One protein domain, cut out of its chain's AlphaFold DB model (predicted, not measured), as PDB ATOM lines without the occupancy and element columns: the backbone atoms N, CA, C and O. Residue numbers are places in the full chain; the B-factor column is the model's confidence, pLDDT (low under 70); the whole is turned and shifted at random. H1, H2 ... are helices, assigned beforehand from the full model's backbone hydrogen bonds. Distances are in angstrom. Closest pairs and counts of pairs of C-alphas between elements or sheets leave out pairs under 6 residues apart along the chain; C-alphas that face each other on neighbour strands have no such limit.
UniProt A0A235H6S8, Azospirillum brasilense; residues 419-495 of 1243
ATOM      1  N   ARG A 419     212.864 234.984 248.779       91.06
ATOM      2  CA  ARG A 419     212.648 233.538 248.991       91.06
ATOM      3  C   ARG A 419     211.198 233.187 249.344       91.06
ATOM      4  O   ARG A 419     210.762 232.097 248.974       91.06
ATOM      5  N   TYR A 420     210.444 234.091 249.979       93.12
ATOM      6  CA  TYR A 420     209.009 233.910 250.209       93.12
ATOM      7  C   TYR A 420     208.265 233.805 248.868       93.12
ATOM      8  O   TYR A 420     207.613 232.799 248.594       93.12
ATOM      9  N   PHE A 421     208.435 234.797 247.990       89.56
ATOM     10  CA  PHE A 421     207.706 234.903 246.719       89.56
ATOM     11  C   PHE A 421     208.158 233.846 245.707       89.56
ATOM     12  O   PHE A 421     207.339 233.297 244.971       89.56
ATOM     13  N   HIS A 422     209.447 233.485 245.702       88.00
ATOM     14  CA  HIS A 422     209.936 232.358 244.908       88.00
ATOM     15  C   HIS A 422     209.289 231.030 245.331       88.00
ATOM     16  O   HIS A 422     208.934 230.238 244.453       88.00
ATOM     17  N   CYS A 423     209.096 230.804 246.636       90.12
ATOM     18  CA  CYS A 423     208.411 229.621 247.156       90.12
ATOM     19  C   CYS A 423     206.901 229.660 246.862       90.12
ATOM     20  O   CYS A 423     206.344 228.654 246.432       90.12
ATOM     21  N   GLU A 424     206.236 230.813 246.998       90.00
ATOM     22  CA  GLU A 424     204.823 230.985 246.614       90.00
ATOM     23  C   GLU A 424     204.601 230.713 245.122       90.00
ATOM     24  O   GLU A 424     203.691 229.974 244.741       90.00
ATOM     25  N   ALA A 425     205.486 231.226 244.265       87.12
ATOM     26  CA  ALA A 425     205.460 230.950 242.835       87.12
ATOM     27  C   ALA A 425     205.772 229.472 242.522       87.12
ATOM     28  O   ALA A 425     205.208 228.912 241.579       87.12
ATOM     29  N   ALA A 426     206.638 228.814 243.301       81.31
ATOM     30  CA  ALA A 426     206.900 227.380 243.172       81.31
ATOM     31  C   ALA A 426     205.682 226.535 243.587       81.31
ATOM     32  O   ALA A 426     205.300 225.635 242.841       81.31
ATOM     33  N   VAL A 427     205.017 226.877 244.694       84.75
ATOM     34  CA  VAL A 427     203.754 226.264 245.138       84.75
ATOM     35  C   VAL A 427     202.656 226.439 244.093       84.75
ATOM     36  O   VAL A 427     201.977 225.472 243.747       84.75
ATOM     37  N   ALA A 428     202.511 227.637 243.522       83.81
ATOM     38  CA  ALA A 428     201.530 227.901 242.472       83.81
ATOM     39  C   ALA A 428     201.761 227.026 241.225       83.81
ATOM     40  O   ALA A 428     200.805 226.454 240.705       83.81
ATOM     41  N   ARG A 429     203.022 226.865 240.788       81.81
ATOM     42  CA  ARG A 429     203.399 225.995 239.655       81.81
ATOM     43  C   ARG A 429     203.285 224.495 239.948       81.81
ATOM     44  O   ARG A 429     203.134 223.720 239.014       81.81
ATOM     45  N   ASN A 430     203.376 224.075 241.211       74.56
ATOM     46  CA  ASN A 430     203.358 222.663 241.616       74.56
ATOM     47  C   ASN A 430     202.058 222.258 242.341       74.56
ATOM     48  O   ASN A 430     202.035 221.230 243.009       74.56
ATOM     49  N   ARG A 431     200.963 223.024 242.208       69.69
ATOM     50  CA  ARG A 431     199.699 222.799 242.943       69.69
ATOM     51  C   ARG A 431     199.167 221.364 242.839       69.69
ATOM     52  O   ARG A 431     198.735 220.804 243.839       69.69
ATOM     53  N   GLU A 432     199.212 220.770 241.650       64.19
ATOM     54  CA  GLU A 432     198.757 219.391 241.420       64.19
ATOM     55  C   GLU A 432     199.685 218.371 242.097       64.19
ATOM     56  O   GLU A 432     199.215 217.457 242.770       64.19
ATOM     57  N   ARG A 433     200.999 218.619 242.044       58.53
ATOM     58  CA  ARG A 433     202.040 217.805 242.688       58.53
ATOM     59  C   ARG A 433     202.067 217.917 244.217       58.53
ATOM     60  O   ARG A 433     202.582 217.044 244.904       58.53
ATOM     61  N   ILE A 434     201.517 218.997 244.770       64.94
ATOM     62  CA  ILE A 434     201.237 219.113 246.209       64.94
ATOM     63  C   ILE A 434     200.019 218.254 246.562       64.94
ATOM     64  O   ILE A 434     200.029 217.549 247.566       64.94
ATOM     65  N   ALA A 435     198.976 218.282 245.726       61.38
ATOM     66  CA  ALA A 435     197.749 217.522 245.954       61.38
ATOM     67  C   ALA A 435     197.938 215.996 245.829       61.38
ATOM     68  O   ALA A 435     197.218 215.252 246.495       61.38
ATOM     69  N   ASP A 436     198.894 215.532 245.014       53.06
ATOM     70  CA  ASP A 436     199.289 214.116 244.920       53.06
ATOM     71  C   ASP A 436     200.436 213.705 245.872       53.06
ATOM     72  O   ASP A 436     200.718 212.515 246.015       53.06
ATOM     73  N   GLY A 437     201.060 214.666 246.563       57.22
ATOM     74  CA  GLY A 437     202.153 214.435 247.512       57.22
ATOM     75  C   GLY A 437     203.535 214.195 246.885       57.22
ATOM     76  O   GLY A 437     204.457 213.820 247.605       57.22
ATOM     77  N   SER A 438     203.716 214.406 245.577       56.41
ATOM     78  CA  SER A 438     205.011 214.288 244.880       56.41
ATOM     79  C   SER A 438     205.894 215.545 244.947       56.41
ATOM     80  O   SER A 438     207.013 215.554 244.416       56.41
ATOM     81  N   TRP A 439     205.412 216.626 245.565       77.25
ATOM     82  CA  TRP A 439     206.164 217.859 245.794       77.25
ATOM     83  C   TRP A 439     205.761 218.524 247.117       77.25
ATOM     84  O   TRP A 439     204.587 218.564 247.475       77.25
ATOM     85  N   HIS A 440     206.748 219.083 247.818       82.31
ATOM     86  CA  HIS A 440     206.609 219.631 249.168       82.31
ATOM     87  C   HIS A 440     207.126 221.072 249.219       82.31
ATOM     88  O   HIS A 440     208.281 221.335 248.869       82.31
ATOM     89  N   ALA A 441     206.282 221.992 249.685       85.06
ATOM     90  CA  ALA A 441     206.601 223.408 249.844       85.06
ATOM     91  C   ALA A 441     207.697 223.617 250.893       85.06
ATOM     92  O   ALA A 441     208.617 224.407 250.684       85.06
ATOM     93  N   GLY A 442     207.653 222.848 251.983       89.75
ATOM     94  CA  GLY A 442     208.681 222.869 253.012       89.75
ATOM     95  C   GLY A 442     210.054 222.508 252.457       89.75
ATOM     96  O   GLY A 442     211.035 223.191 252.756       89.75
ATOM     97  N   ARG A 443     210.129 221.479 251.602       88.00
ATOM     98  CA  ARG A 443     211.387 221.040 250.976       88.00
ATOM     99  C   ARG A 443     211.924 222.036 249.941       88.00
ATOM    100  O   ARG A 443     213.139 222.147 249.830       88.00
ATOM    101  N   ASP A 444     211.069 222.765 249.218       88.62
ATOM    102  CA  ASP A 444     211.513 223.855 248.329       88.62
ATOM    103  C   ASP A 444     212.026 225.068 249.120       88.62
ATOM    104  O   ASP A 444     213.056 225.638 248.757       88.62
ATOM    105  N   TYR A 445     211.367 225.428 250.227       92.62
ATOM    106  CA  TYR A 445     211.786 226.551 251.069       92.62
ATOM    107  C   TYR A 445     213.093 226.261 251.820       92.62
ATOM    108  O   TYR A 445     214.071 226.989 251.665       92.62
ATOM    109  N   TYR A 446     213.157 225.148 252.556       90.38
ATOM    110  CA  TYR A 446     214.387 224.648 253.179       90.38
ATOM    111  C   TYR A 446     215.185 223.789 252.194       90.38
ATOM    112  O   TYR A 446     215.441 222.610 252.437       90.38
ATOM    113  N   SER A 447     215.560 224.402 251.074       86.44
ATOM    114  CA  SER A 447     216.559 223.925 250.110       86.44
ATOM    115  C   SER A 447     217.776 224.863 250.147       86.44
ATOM    116  O   SER A 447     217.922 225.636 251.094       86.44
ATOM    117  N   SER A 448     218.599 224.897 249.096       80.31
ATOM    118  CA  SER A 448     219.658 225.903 248.899       80.31
ATOM    119  C   SER A 448     219.172 227.369 248.873       80.31
ATOM    120  O   SER A 448     219.989 228.284 248.839       80.31
ATOM    121  N   ARG A 449     217.854 227.628 248.949       80.00
ATOM    122  CA  ARG A 449     217.293 228.960 249.267       80.00
ATOM    123  C   ARG A 449     217.653 229.471 250.671       80.00
ATOM    124  O   ARG A 449     217.572 230.678 250.901       80.00
ATOM    125  N   ILE A 450     217.944 228.567 251.609       86.31
ATOM    126  CA  ILE A 450     218.207 228.856 253.034       86.31
ATOM    127  C   ILE A 450     219.380 228.028 253.551       86.31
ATOM    128  O   ILE A 450     220.218 228.535 254.293       86.31
ATOM    129  N   LEU A 451     219.429 226.747 253.184       91.38
ATOM    130  CA  LEU A 451     220.461 225.832 253.641       91.38
ATOM    131  C   LEU A 451     221.775 226.146 252.932       91.38
ATOM    132  O   LEU A 451     221.831 226.170 251.704       91.38
ATOM    133  N   THR A 452     222.836 226.364 253.708       92.12
ATOM    134  CA  THR A 452     224.177 226.577 253.142       92.12
ATOM    135  C   THR A 452     224.798 225.258 252.703       92.12
ATOM    136  O   THR A 452     225.442 225.202 251.662       92.12
ATOM    137  N   PHE A 453     224.562 224.184 253.454       91.88
ATOM    138  CA  PHE A 453     224.847 222.810 253.055       91.88
ATOM    139  C   PHE A 453     223.511 222.062 253.046       91.88
ATOM    140  O   PHE A 453     222.817 222.033 254.064       91.88
ATOM    141  N   ASP A 454     223.118 221.527 251.889       88.56
ATOM    142  CA  ASP A 454     221.855 220.802 251.734       88.56
ATOM    143  C   ASP A 454     221.931 219.356 252.266       88.56
ATOM    144  O   ASP A 454     222.970 218.899 252.747       88.56
ATOM    145  N   ASP A 455     220.819 218.618 252.191       85.75
ATOM    146  CA  ASP A 455     220.712 217.227 252.653       85.75
ATOM    147  C   ASP A 455     221.820 216.320 252.080       85.75
ATOM    148  O   ASP A 455     222.296 215.413 252.772       85.75
ATOM    149  N   ARG A 456     222.249 216.549 250.829       85.62
ATOM    150  CA  ARG A 456     223.310 215.773 250.176       85.62
ATOM    151  C   ARG A 456     224.686 216.243 250.623       85.62
ATOM    152  O   ARG A 456     225.535 215.396 250.886       85.62
ATOM    153  N   ASP A 457     224.913 217.547 250.720       89.62
ATOM    154  CA  ASP A 457     226.190 218.098 251.177       89.62
ATOM    155  C   ASP A 457     226.492 217.689 252.626       89.62
ATOM    156  O   ASP A 457     227.605 217.262 252.936       89.62
ATOM    157  N   LEU A 458     225.481 217.735 253.501       88.62
ATOM    158  CA  LEU A 458     225.563 217.255 254.882       88.62
ATOM    159  C   LEU A 458     225.794 215.743 254.933       88.62
ATOM    160  O   LEU A 458     226.665 215.286 255.669       88.62
ATOM    161  N   SER A 459     225.071 214.964 254.119       87.38
ATOM    162  CA  SER A 459     225.292 213.515 254.037       87.38
ATOM    163  C   SER A 459     226.701 213.172 253.549       87.38
ATOM    164  O   SER A 459     227.299 212.216 254.039       87.38
ATOM    165  N   LEU A 460     227.260 213.957 252.625       86.12
ATOM    166  CA  LEU A 460     228.613 213.756 252.113       86.12
ATOM    167  C   LEU A 460     229.681 214.117 253.155       86.12
ATOM    168  O   LEU A 460     230.621 213.348 253.330       86.12
ATOM    169  N   LEU A 461     229.530 215.240 253.864       87.31
ATOM    170  CA  LEU A 461     230.484 215.694 254.884       87.31
ATOM    171  C   LEU A 461     230.444 214.858 256.172       87.31
ATOM    172  O   LEU A 461     231.488 214.636 256.783       87.31
ATOM    173  N   CYS A 462     229.261 214.394 256.580       85.81
ATOM    174  CA  CYS A 462     229.046 213.693 257.851       85.81
ATOM    175  C   CYS A 462     228.948 212.160 257.714       85.81
ATOM    176  O   CYS A 462     228.800 211.471 258.721       85.81
ATOM    177  N   GLY A 463     229.021 211.607 256.496       80.44
ATOM    178  CA  GLY A 463     228.882 210.163 256.242       80.44
ATOM    179  C   GLY A 463     227.441 209.632 256.340       80.44
ATOM    180  O   GLY A 463     227.229 208.438 256.538       80.44
ATOM    181  N   GLY A 464     226.456 210.522 256.228       82.25
ATOM    182  CA  GLY A 464     225.029 210.278 256.423       82.25
ATOM    183  C   GLY A 464     224.351 211.516 257.014       82.25
ATOM    184  O   GLY A 464     225.029 212.410 257.518       82.25
ATOM    185  N   MET A 465     223.020 211.597 256.944       84.19
ATOM    186  CA  MET A 465     222.290 212.752 257.476       84.19
ATOM    187  C   MET A 465     222.280 212.734 259.021       84.19
ATOM    188  O   MET A 465     221.724 211.795 259.595       84.19
ATOM    189  N   PRO A 466     222.837 213.749 259.716       86.19
ATOM    190  CA  PRO A 466     222.889 213.776 261.184       86.19
ATOM    191  C   PRO A 466     221.497 213.897 261.811       86.19
ATOM    192  O   PRO A 466     220.614 214.564 261.261       86.19
ATOM    193  N   ALA A 467     221.269 213.253 262.958       84.12
ATOM    194  CA  ALA A 467     219.918 213.011 263.462       84.12
ATOM    195  C   ALA A 467     219.221 214.291 263.951       84.12
ATOM    196  O   ALA A 467     218.008 214.434 263.785       84.12
ATOM    197  N   ALA A 468     219.961 215.245 264.521       81.81
ATOM    198  CA  ALA A 468     219.409 216.526 264.949       81.81
ATOM    199  C   ALA A 468     219.073 217.424 263.754       81.81
ATOM    200  O   ALA A 468     218.014 218.049 263.748       81.81
ATOM    201  N   ALA A 469     219.936 217.452 262.735       82.75
ATOM    202  CA  ALA A 469     219.690 218.196 261.504       82.75
ATOM    203  C   ALA A 469     218.514 217.595 260.710       82.75
ATOM    204  O   ALA A 469     217.638 218.333 260.262       82.75
ATOM    205  N   ALA A 470     218.418 216.263 260.623       84.75
ATOM    206  CA  ALA A 470     217.272 215.569 260.037       84.75
ATOM    207  C   ALA A 470     215.960 215.886 260.774       84.75
ATOM    208  O   ALA A 470     214.969 216.244 260.137       84.75
ATOM    209  N   ALA A 471     215.950 215.797 262.110       82.06
ATOM    210  CA  ALA A 471     214.766 216.076 262.921       82.06
ATOM    211  C   ALA A 471     214.318 217.545 262.823       82.06
ATOM    212  O   ALA A 471     213.122 217.818 262.708       82.06
ATOM    213  N   GLU A 472     215.262 218.487 262.827       85.88
ATOM    214  CA  GLU A 472     214.962 219.916 262.723       85.88
ATOM    215  C   GLU A 472     214.451 220.291 261.326       85.88
ATOM    216  O   GLU A 472     213.431 220.971 261.206       85.88
ATOM    217  N   LEU A 473     215.072 219.778 260.258       86.19
ATOM    218  CA  LEU A 473     214.559 219.962 258.898       86.19
ATOM    219  C   LEU A 473     213.187 219.306 258.717       86.19
ATOM    220  O   LEU A 473     212.311 219.917 258.113       86.19
ATOM    221  N   ALA A 474     212.950 218.112 259.266       83.19
ATOM    222  CA  ALA A 474     211.633 217.474 259.224       83.19
ATOM    223  C   ALA A 474     210.563 218.318 259.945       83.19
ATOM    224  O   ALA A 474     209.472 218.507 259.406       83.19
ATOM    225  N   ARG A 475     210.887 218.883 261.117       89.81
ATOM    226  CA  ARG A 475     210.011 219.796 261.870       89.81
ATOM    227  C   ARG A 475     209.681 221.057 261.067       89.81
ATOM    228  O   ARG A 475     208.514 221.420 260.948       89.81
ATOM    229  N   LEU A 476     210.701 221.719 260.522       89.06
ATOM    230  CA  LEU A 476     210.565 222.988 259.803       89.06
ATOM    231  C   LEU A 476     209.855 222.825 258.452       89.06
ATOM    232  O   LEU A 476     208.960 223.607 258.134       89.06
ATOM    233  N   ARG A 477     210.204 221.787 257.679       92.94
ATOM    234  CA  ARG A 477     209.554 221.460 256.397       92.94
ATOM    235  C   ARG A 477     208.102 221.036 256.618       92.94
ATOM    236  O   ARG A 477     207.202 221.626 256.029       92.94
ATOM    237  N   GLY A 478     207.867 220.107 257.548       82.00
ATOM    238  CA  GLY A 478     206.529 219.620 257.885       82.00
ATOM    239  C   GLY A 478     205.585 220.714 258.388       82.00
ATOM    240  O   GLY A 478     204.397 220.665 258.091       82.00
ATOM    241  N   TYR A 479     206.095 221.738 259.083       84.12
ATOM    242  CA  TYR A 479     205.285 222.896 259.474       84.12
ATOM    243  C   TYR A 479     204.756 223.674 258.258       84.12
ATOM    244  O   TYR A 479     203.599 224.078 258.252       84.12
ATOM    245  N   ILE A 480     205.570 223.839 257.207       89.19
ATOM    246  CA  ILE A 480     205.151 224.491 255.956       89.19
ATOM    247  C   ILE A 480     204.162 223.610 255.188       89.19
ATOM    248  O   ILE A 480     203.148 224.105 254.709       89.19
ATOM    249  N   ASP A 481     204.447 222.311 255.073       85.00
ATOM    250  CA  ASP A 481     203.645 221.386 254.262       85.00
ATOM    251  C   ASP A 481     202.252 221.097 254.853       85.00
ATOM    252  O   ASP A 481     201.329 220.743 254.117       85.00
ATOM    253  N   MET A 482     202.087 221.239 256.173       78.88
ATOM    254  CA  MET A 482     200.840 220.925 256.884       78.88
ATOM    255  C   MET A 482     199.971 222.149 257.210       78.88
ATOM    256  O   MET A 482     198.775 221.983 257.476       78.88
ATOM    257  N   ASP A 483     200.530 223.361 257.216       81.94
ATOM    258  CA  ASP A 483     199.777 224.582 257.512       81.94
ATOM    259  C   ASP A 483     198.983 225.065 256.283       81.94
ATOM    260  O   ASP A 483     199.459 225.052 255.150       81.94
ATOM    261  N   ARG A 484     197.731 225.476 256.508       84.25
ATOM    262  CA  ARG A 484     196.789 225.919 255.462       84.25
ATOM    263  C   ARG A 484     196.572 227.434 255.437       84.25
ATOM    264  O   ARG A 484     195.741 227.911 254.663       84.25
ATOM    265  N   ARG A 485     197.261 228.191 256.294       90.88
ATOM    266  CA  ARG A 485     197.321 229.659 256.218       90.88
ATOM    267  C   ARG A 485     198.043 230.091 254.928       90.88
ATOM    268  O   ARG A 485     198.726 229.275 254.309       90.88
ATOM    269  N   PRO A 486     197.911 231.359 254.494       92.69
ATOM    270  CA  PRO A 486     198.669 231.865 253.352       92.69
ATOM    271  C   PRO A 486     200.171 231.626 253.523       92.69
ATOM    272  O   PRO A 486     200.711 231.875 254.601       92.69
ATOM    273  N   LEU A 487     200.853 231.159 252.476       93.38
ATOM    274  CA  LEU A 487     202.224 230.667 252.606       93.38
ATOM    275  C   LEU A 487     203.181 231.749 253.130       93.38
ATOM    276  O   LEU A 487     203.882 231.487 254.103       93.38
ATOM    277  N   VAL A 488     203.155 232.978 252.595       94.12
ATOM    278  CA  VAL A 488     203.959 234.095 253.131       94.12
ATOM    279  C   VAL A 488     203.777 234.313 254.645       94.12
ATOM    280  O   VAL A 488     204.746 234.630 255.330       94.12
ATOM    281  N   ASN A 489     202.585 234.071 255.203       94.06
ATOM    282  CA  ASN A 489     202.323 234.198 256.641       94.06
ATOM    283  C   ASN A 489     203.010 233.082 257.448       94.06
ATOM    284  O   ASN A 489     203.573 233.353 258.512       94.06
ATOM    285  N   VAL A 490     203.009 231.851 256.928       95.38
ATOM    286  CA  VAL A 490     203.675 230.681 257.533       95.38
ATOM    287  C   VAL A 490     205.200 230.829 257.474       95.38
ATOM    288  O   VAL A 490     205.882 230.612 258.476       95.38
ATOM    289  N   LEU A 491     205.736 231.249 256.324       96.12
ATOM    290  CA  LEU A 491     207.176 231.439 256.126       96.12
ATOM    291  C   LEU A 491     207.723 232.566 257.012       96.12
ATOM    292  O   LEU A 491     208.736 232.381 257.680       96.12
ATOM    293  N   ARG A 492     207.011 233.696 257.102       96.00
ATOM    294  CA  ARG A 492     207.357 234.800 258.011       96.00
ATOM    295  C   ARG A 492     207.353 234.395 259.481       96.00
ATOM    296  O   ARG A 492     208.223 234.830 260.227       96.00
ATOM    297  N   GLU A 493     206.389 233.578 259.906       95.31
ATOM    298  CA  GLU A 493     206.356 233.061 261.278       95.31
ATOM    299  C   GLU A 493     207.570 232.168 261.575       95.31
ATOM    300  O   GLU A 493     208.186 232.296 262.635       95.31
ATOM    301  N   LEU A 494     207.954 231.296 260.639       95.50
ATOM    302  CA  LEU A 494     209.140 230.454 260.794       95.50
ATOM    303  C   LEU A 494     210.440 231.261 260.794       95.50
ATOM    304  O   LEU A 494     211.294 231.019 261.649       95.50
ATOM    305  N   ASP A 495     210.596 232.227 259.895       96.06
ATOM    306  CA  ASP A 495     211.790 233.069 259.852       96.06
ATOM    307  C   ASP A 495     211.909 233.905 261.140       96.06
ATOM    308  O   ASP A 495     212.978 233.918 261.755       96.06
TER     309      ASP A 495
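This is residues 419 to 495 of the 1243 residues of a protein of Azospirillum brasilense (UniProt A0A235H6S8). Short H3 lies near the middle, with H1 and residues 476 to 481 of long H5 packed on it; H6 touches both H1 and H5, and from H3 the long H5 reaches back toward H4, the helix farthest from the middle. The 77 printed residues hold six named helices, H1 to H6 in chain order: all helix. The whole is compact, radius of gyration of the C-alphas 12.9 A, spanning 36 by 26 by 19 A.

Start at H1, residues 419 to 429; it touches H3, residues 441 to 445, closest at C-alphas 423 and 445, 6.0 A. H2, residues 431 to 435, is close to H1 but not clearly touching, closest at C-alphas 427 and 434, 7.7 A. H5, residues 467 to 482, touches H3 with residues 476 to 481 alone, closest at C-alphas 477 and 442, 3.8 A. H4, residues 455 to 462, is near H5, with 5 pairs of C-alphas within 10 A. H6, residues 487 to 495, makes a hairpin with H5, opposite ways at a shallow tilt of 29 degrees. H6 touches H1, closest at C-alphas 488 and 420, 5.8 A. Every O i to N i+4 pair is within hydrogen-bond range except in H5, 11 of 12.

Find C-alpha 419 at (212.648, 233.538, 248.991), where H1 begins; H5 runs 21.7 A, and H6 ends at C-alpha 495, (211.790, 233.069, 259.852).

C-alphas 463 and 486 lie farthest apart, 37.3 A; the printed part has no cut, no link is long, and residues 431 to 438 have pLDDT under 70.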